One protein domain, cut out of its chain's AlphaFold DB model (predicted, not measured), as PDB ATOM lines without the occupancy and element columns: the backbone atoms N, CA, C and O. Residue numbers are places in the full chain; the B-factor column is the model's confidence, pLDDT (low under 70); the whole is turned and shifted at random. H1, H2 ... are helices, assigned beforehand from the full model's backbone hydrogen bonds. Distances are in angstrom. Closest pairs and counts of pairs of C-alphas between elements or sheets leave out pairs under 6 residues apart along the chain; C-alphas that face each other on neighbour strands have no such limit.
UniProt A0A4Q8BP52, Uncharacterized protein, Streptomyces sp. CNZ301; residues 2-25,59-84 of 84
ATOM      1  N   VAL A   2       6.072 -44.560  31.324       48.97
ATOM      2  CA  VAL A   2       4.799 -44.766  30.615       48.97
ATOM      3  C   VAL A   2       4.996 -44.180  29.222       48.97
ATOM      4  O   VAL A   2       5.273 -42.989  29.096       48.97
ATOM      5  N   GLY A   3       4.998 -45.036  28.201       52.88
ATOM      6  CA  GLY A   3       5.097 -44.593  26.816       52.88
ATOM      7  C   GLY A   3       3.863 -43.772  26.470       52.88
ATOM      8  O   GLY A   3       2.749 -44.226  26.714       52.88
ATOM      9  N   VAL A   4       4.068 -42.569  25.936       60.25
ATOM     10  CA  VAL A   4       2.976 -41.731  25.432       60.25
ATOM     11  C   VAL A   4       2.305 -42.470  24.280       60.25
ATOM     12  O   VAL A   4       2.970 -42.944  23.354       60.25
ATOM     13  N   THR A   5       0.988 -42.597  24.350       74.12
ATOM     14  CA  THR A   5       0.207 -43.261  23.312       74.12
ATOM     15  C   THR A   5       0.140 -42.396  22.051       74.12
ATOM     16  O   THR A   5       0.298 -41.171  22.071       74.12
ATOM     17  N   VAL A   6      -0.111 -43.037  20.908       73.50
ATOM     18  CA  VAL A   6      -0.327 -42.321  19.641       73.50
ATOM     19  C   VAL A   6      -1.468 -41.309  19.777       73.50
ATOM     20  O   VAL A   6      -1.343 -40.193  19.280       73.50
ATOM     21  N   GLN A   7      -2.523 -41.682  20.502       72.75
ATOM     22  CA  GLN A   7      -3.693 -40.850  20.755       72.75
ATOM     23  C   GLN A   7      -3.334 -39.574  21.527       72.75
ATOM     24  O   GLN A   7      -3.618 -38.480  21.051       72.75
ATOM     25  N   GLU A   8      -2.616 -39.692  22.646       70.88
ATOM     26  CA  GLU A   8      -2.170 -38.532  23.437       70.88
ATOM     27  C   GLU A   8      -1.263 -37.591  22.630       70.88
ATOM     28  O   GLU A   8      -1.294 -36.375  22.802       70.88
ATOM     29  N   THR A   9      -0.460 -38.141  21.715       70.69
ATOM     30  CA  THR A   9       0.377 -37.327  20.819       70.69
ATOM     31  C   THR A   9      -0.472 -36.520  19.832       70.69
ATOM     32  O   THR A   9      -0.160 -35.362  19.556       70.69
ATOM     33  N   VAL A  10      -1.537 -37.121  19.294       74.19
ATOM     34  CA  VAL A  10      -2.469 -36.443  18.380       74.19
ATOM     35  C   VAL A  10      -3.254 -35.364  19.121       74.19
ATOM     36  O   VAL A  10      -3.319 -34.235  18.648       74.19
ATOM     37  N   GLU A  11      -3.756 -35.662  20.318       78.69
ATOM     38  CA  GLU A  11      -4.469 -34.690  21.155       78.69
ATOM     39  C   GLU A  11      -3.587 -33.491  21.520       78.69
ATOM     40  O   GLU A  11      -4.022 -32.343  21.437       78.69
ATOM     41  N   ALA A  12      -2.319 -33.738  21.858       76.50
ATOM     42  CA  ALA A  12      -1.350 -32.682  22.129       76.50
ATOM     43  C   ALA A  12      -1.095 -31.786  20.903       76.50
ATOM     44  O   ALA A  12      -0.976 -30.567  21.046       76.50
ATOM     45  N   ARG A  13      -1.028 -32.377  19.699       71.44
ATOM     46  CA  ARG A  13      -0.909 -31.628  18.441       71.44
ATOM     47  C   ARG A  13      -2.136 -30.755  18.212       71.44
ATOM     48  O   ARG A  13      -1.980 -29.572  17.927       71.44
ATOM     49  N   ASP A  14      -3.326 -31.331  18.316       77.94
ATOM     50  CA  ASP A  14      -4.570 -30.633  17.993       77.94
ATOM     51  C   ASP A  14      -4.816 -29.479  18.980       77.94
ATOM     52  O   ASP A  14      -5.099 -28.355  18.569       77.94
ATOM     53  N   ALA A  15      -4.546 -29.689  20.275       83.75
ATOM     54  CA  ALA A  15      -4.607 -28.627  21.280       83.75
ATOM     55  C   ALA A  15      -3.645 -27.460  20.982       83.75
ATOM     56  O   ALA A  15      -3.987 -26.289  21.187       83.75
ATOM     57  N   LEU A  16      -2.441 -27.767  20.491       79.00
ATOM     58  CA  LEU A  16      -1.463 -26.762  20.083       79.00
ATOM     59  C   LEU A  16      -1.911 -26.022  18.811       79.00
ATOM     60  O   LEU A  16      -1.815 -24.794  18.764       79.00
ATOM     61  N   ALA A  17      -2.464 -26.736  17.828       79.31
ATOM     62  CA  ALA A  17      -3.055 -26.160  16.618       79.31
ATOM     63  C   ALA A  17      -4.178 -25.170  16.923       79.31
ATOM     64  O   ALA A  17      -4.176 -24.046  16.407       79.31
ATOM     65  N   ASP A  18      -5.074 -25.536  17.830       82.81
ATOM     66  CA  ASP A  18      -6.181 -24.685  18.251       82.81
ATOM     67  C   ASP A  18      -5.705 -23.451  19.021       82.81
ATOM     68  O   ASP A  18      -6.262 -22.357  18.885       82.81
ATOM     69  N   ALA A  19      -4.680 -23.598  19.864       84.38
ATOM     70  CA  ALA A  19      -4.097 -22.481  20.601       84.38
ATOM     71  C   ALA A  19      -3.451 -21.455  19.658       84.38
ATOM     72  O   ALA A  19      -3.713 -20.257  19.778       84.38
ATOM     73  N   LEU A  20      -2.652 -21.922  18.699       82.12
ATOM     74  CA  LEU A  20      -1.991 -21.076  17.704       82.12
ATOM     75  C   LEU A  20      -3.004 -20.385  16.790       82.12
ATOM     76  O   LEU A  20      -2.926 -19.173  16.593       82.12
ATOM     77  N   THR A  21      -4.016 -21.122  16.328       81.06
ATOM     78  CA  THR A  21      -5.111 -20.575  15.518       81.06
ATOM     79  C   THR A  21      -5.843 -19.457  16.253       81.06
ATOM     80  O   THR A  21      -6.040 -18.381  15.690       81.06
ATOM     81  N   ARG A  22      -6.186 -19.661  17.535       80.31
ATOM     82  CA  ARG A  22      -6.804 -18.620  18.375       80.31
ATOM     83  C   ARG A  22      -5.911 -17.400  18.569       80.31
ATOM     84  O   ARG A  22      -6.422 -16.293  18.671       80.31
ATOM     85  N   ALA A  23      -4.597 -17.589  18.591       80.06
ATOM     86  CA  ALA A  23      -3.632 -16.497  18.652       80.06
ATOM     87  C   ALA A  23      -3.434 -15.773  17.304       80.06
ATOM     88  O   ALA A  23      -2.591 -14.884  17.214       80.06
ATOM     89  N   GLY A  24      -4.162 -16.152  16.244       75.81
ATOM     90  CA  GLY A  24      -3.977 -15.615  14.892       75.81
ATOM     91  C   GLY A  24      -2.704 -16.117  14.204       75.81
ATOM     92  O   GLY A  24      -2.346 -15.634  13.132       75.81
ATOM     93  N   ILE A  25      -2.021 -17.096  14.800       73.50
ATOM     94  CA  ILE A  25      -0.809 -17.705  14.266       73.50
ATOM     95  C   ILE A  25      -1.242 -18.901  13.423       73.50
ATOM     96  O   ILE A  25      -1.455 -20.005  13.918       73.50
ATOM     97  N   ALA A  59       9.750 -14.462   9.642       43.72
ATOM     98  CA  ALA A  59      10.819 -15.066  10.430       43.72
ATOM     99  C   ALA A  59      10.321 -16.424  10.949       43.72
ATOM    100  O   ALA A  59       9.642 -16.496  11.973       43.72
ATOM    101  N   LEU A  60      10.579 -17.494  10.199       49.56
ATOM    102  CA  LEU A  60      10.187 -18.836  10.604       49.56
ATOM    103  C   LEU A  60      11.135 -19.330  11.695       49.56
ATOM    104  O   LEU A  60      12.348 -19.392  11.501       49.56
ATOM    105  N   VAL A  61      10.569 -19.694  12.844       49.28
ATOM    106  CA  VAL A  61      11.287 -20.372  13.924       49.28
ATOM    107  C   VAL A  61      11.035 -21.867  13.789       49.28
ATOM    108  O   VAL A  61       9.889 -22.315  13.776       49.28
ATOM    109  N   HIS A  62      12.108 -22.647  13.686       50.59
ATOM    110  CA  HIS A  62      12.036 -24.103  13.666       50.59
ATOM    111  C   HIS A  62      11.913 -24.632  15.101       50.59
ATOM    112  O   HIS A  62      12.824 -24.458  15.906       50.59
ATOM    113  N   LEU A  63      10.785 -25.271  15.426       58.19
ATOM    114  CA  LEU A  63      10.525 -25.829  16.763       58.19
ATOM    115  C   LEU A  63      11.032 -27.273  16.938       58.19
ATOM    116  O   LEU A  63      11.028 -27.785  18.055       58.19
ATOM    117  N   GLY A  64      11.510 -27.911  15.862       63.06
ATOM    118  CA  GLY A  64      12.078 -29.261  15.897       63.06
ATOM    119  C   GLY A  64      11.093 -30.334  16.381       63.06
ATOM    120  O   GLY A  64       9.875 -30.159  16.340       63.06
ATOM    121  N   VAL A  65      11.630 -31.471  16.834       61.78
ATOM    122  CA  VAL A  65      10.828 -32.566  17.396       61.78
ATOM    123  C   VAL A  65      10.363 -32.177  18.801       61.78
ATOM    124  O   VAL A  65      11.164 -32.072  19.729       61.78
ATOM    125  N   CYS A  66       9.056 -31.975  18.960       67.06
ATOM    126  CA  CYS A  66       8.431 -31.625  20.232       67.06
ATOM    127  C   CYS A  66       7.806 -32.864  20.889       67.06
ATOM    128  O   CYS A  66       7.104 -33.637  20.238       67.06
ATOM    129  N   SER A  67       8.034 -33.055  22.192       72.88
ATOM    130  CA  SER A  67       7.334 -34.101  22.950       72.88
ATOM    131  C   SER A  67       5.895 -33.672  23.269       72.88
ATOM    132  O   SER A  67       5.639 -32.498  23.536       72.88
ATOM    133  N   ALA A  68       4.958 -34.626  23.309       71.81
ATOM    134  CA  ALA A  68       3.553 -34.371  23.645       71.81
ATOM    135  C   ALA A  68       3.332 -33.487  24.901       71.81
ATOM    136  O   ALA A  68       2.572 -32.522  24.807       71.81
ATOM    137  N   PRO A  69       4.005 -33.705  26.055       79.00
ATOM    138  CA  PRO A  69       3.802 -32.844  27.227       79.00
ATOM    139  C   PRO A  69       4.278 -31.400  27.011       79.00
ATOM    140  O   PRO A  69       3.678 -30.468  27.543       79.00
ATOM    141  N   VAL A  70       5.326 -31.196  26.208       81.00
ATOM    142  CA  VAL A  70       5.814 -29.851  25.867       81.00
ATOM    143  C   VAL A  70       4.819 -29.137  24.951       81.00
ATOM    144  O   VAL A  70       4.538 -27.962  25.175       81.00
ATOM    145  N   ALA A  71       4.228 -29.841  23.979       80.62
ATOM    146  CA  ALA A  71       3.194 -29.282  23.108       80.62
ATOM    147  C   ALA A  71       1.961 -28.816  23.903       80.62
ATOM    148  O   ALA A  71       1.476 -27.704  23.689       80.62
ATOM    149  N   ILE A  72       1.513 -29.608  24.883       80.88
ATOM    150  CA  ILE A  72       0.393 -29.247  25.769       80.88
ATOM    151  C   ILE A  72       0.732 -28.012  26.613       80.88
ATOM    152  O   ILE A  72      -0.062 -27.072  26.694       80.88
ATOM    153  N   ALA A  73       1.917 -27.985  27.230       88.81
ATOM    154  CA  ALA A  73       2.346 -26.845  28.037       88.81
ATOM    155  C   ALA A  73       2.440 -25.558  27.200       88.81
ATOM    156  O   ALA A  73       2.001 -24.493  27.642       88.81
ATOM    157  N   LEU A  74       2.957 -25.667  25.973       84.69
ATOM    158  CA  LEU A  74       3.048 -24.563  25.025       84.69
ATOM    159  C   LEU A  74       1.658 -24.045  24.623       84.69
ATOM    160  O   LEU A  74       1.417 -22.838  24.651       84.69
ATOM    161  N   ALA A  75       0.721 -24.946  24.321       85.06
ATOM    162  CA  ALA A  75      -0.658 -24.586  24.009       85.06
ATOM    163  C   ALA A  75      -1.300 -23.775  25.150       85.06
ATOM    164  O   ALA A  75      -1.900 -22.724  24.913       85.06
ATOM    165  N   ALA A  76      -1.114 -24.213  26.399       90.56
ATOM    166  CA  ALA A  76      -1.670 -23.539  27.571       90.56
ATOM    167  C   ALA A  76      -1.152 -22.099  27.734       90.56
ATOM    168  O   ALA A  76      -1.933 -21.179  28.002       90.56
ATOM    169  N   VAL A  77       0.154 -21.871  27.545       90.06
ATOM    170  CA  VAL A  77       0.727 -20.518  27.652       90.06
ATOM    171  C   VAL A  77       0.329 -19.618  26.483       90.06
ATOM    172  O   VAL A  77       0.103 -18.427  26.703       90.06
ATOM    173  N   ILE A  78       0.171 -20.166  25.274       86.38
ATOM    174  CA  ILE A  78      -0.321 -19.416  24.108       86.38
ATOM    175  C   ILE A  78      -1.751 -18.942  24.353       86.38
ATOM    176  O   ILE A  78      -2.026 -17.755  24.195       86.38
ATOM    177  N   VAL A  79      -2.643 -19.824  24.815       89.00
ATOM    178  CA  VAL A  79      -4.033 -19.458  25.139       89.00
ATOM    179  C   VAL A  79      -4.076 -18.338  26.176       89.00
ATOM    180  O   VAL A  79      -4.775 -17.343  25.982       89.00
ATOM    181  N   LYS A  80      -3.284 -18.454  27.249       88.88
ATOM    182  CA  LYS A  80      -3.177 -17.404  28.272       88.88
ATOM    183  C   LYS A  80      -2.671 -16.079  27.692       88.88
ATOM    184  O   LYS A  80      -3.083 -15.014  28.139       88.88
ATOM    185  N   GLY A  81      -1.749 -16.142  26.734       83.56
ATOM    186  CA  GLY A  81      -1.148 -14.973  26.107       83.56
ATOM    187  C   GLY A  81      -2.012 -14.301  25.037       83.56
ATOM    188  O   GLY A  81      -1.842 -13.102  24.836       83.56
ATOM    189  N   ALA A  82      -2.896 -15.051  24.376       82.06
ATOM    190  CA  ALA A  82      -3.751 -14.587  23.284       82.06
ATOM    191  C   ALA A  82      -5.055 -13.924  23.758       82.06
ATOM    192  O   ALA A  82      -5.618 -13.110  23.040       82.06
ATOM    193  N   GLY A  83      -5.534 -14.241  24.965       72.56
ATOM    194  CA  GLY A  83      -6.710 -13.600  25.567       72.56
ATOM    195  C   GLY A  83      -6.432 -12.235  26.212       72.56
ATOM    196  O   GLY A  83      -7.082 -11.916  27.206       72.56
ATOM    197  N   ARG A  84      -5.429 -11.493  25.728       54.62
ATOM    198  CA  ARG A  84      -4.996 -10.196  26.270       54.62
ATOM    199  C   ARG A  84      -5.554  -9.034  25.467       54.62
ATOM    200  O   ARG A  84      -5.546  -9.144  24.224       54.62
TER     201      ARG A  84
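This is residues 2 to 25 and 59 to 84 of the 84 residues of an uncharacterized protein of Streptomyces sp. CNZ301 (UniProt A0A4Q8BP52). Two helices, H1 and H2, pack side by side and run the same way, nearly parallel. From the beginning of H2 an unnamed arm leads away, and its residues 59 to 65 stick out. The printed part has 50 residues with two named helices, H1 then H2, and no named strand: all helix. It is only just compact, close to loose, with a radius of gyration of the C-alphas of 11.5 A, and elongated, spanning 36 by 23 by 13 A.

Find C-alpha 6 at (-0.327, -42.321, 19.641); from there H1, residues 6 to 22, runs 24.6 A to C-alpha 22. H2, residues 68 to 82, runs 21.1 A and ends at C-alpha 82, (-3.751, -14.587, 23.284).

Look at Leu 16 and Ala 75: H1 and H2 touch, and these are their closest C-alphas, 4.6 A apart. Their lines stand at a shallow tilt of 17 degrees, the same way. In H1 and H2 every O i to N i+4 pair is within hydrogen-bond range.

The C-alphas farthest apart, of Val 2 and Ala 59, are 36.4 A apart. Residues 26 to 58 are not printed; C-alphas 25 and 59 stand 12.5 A apart across this cut, in the link from H1 to H2. The pLDDT is under 70 at residues 2 to 4, 59 to 66 and 84.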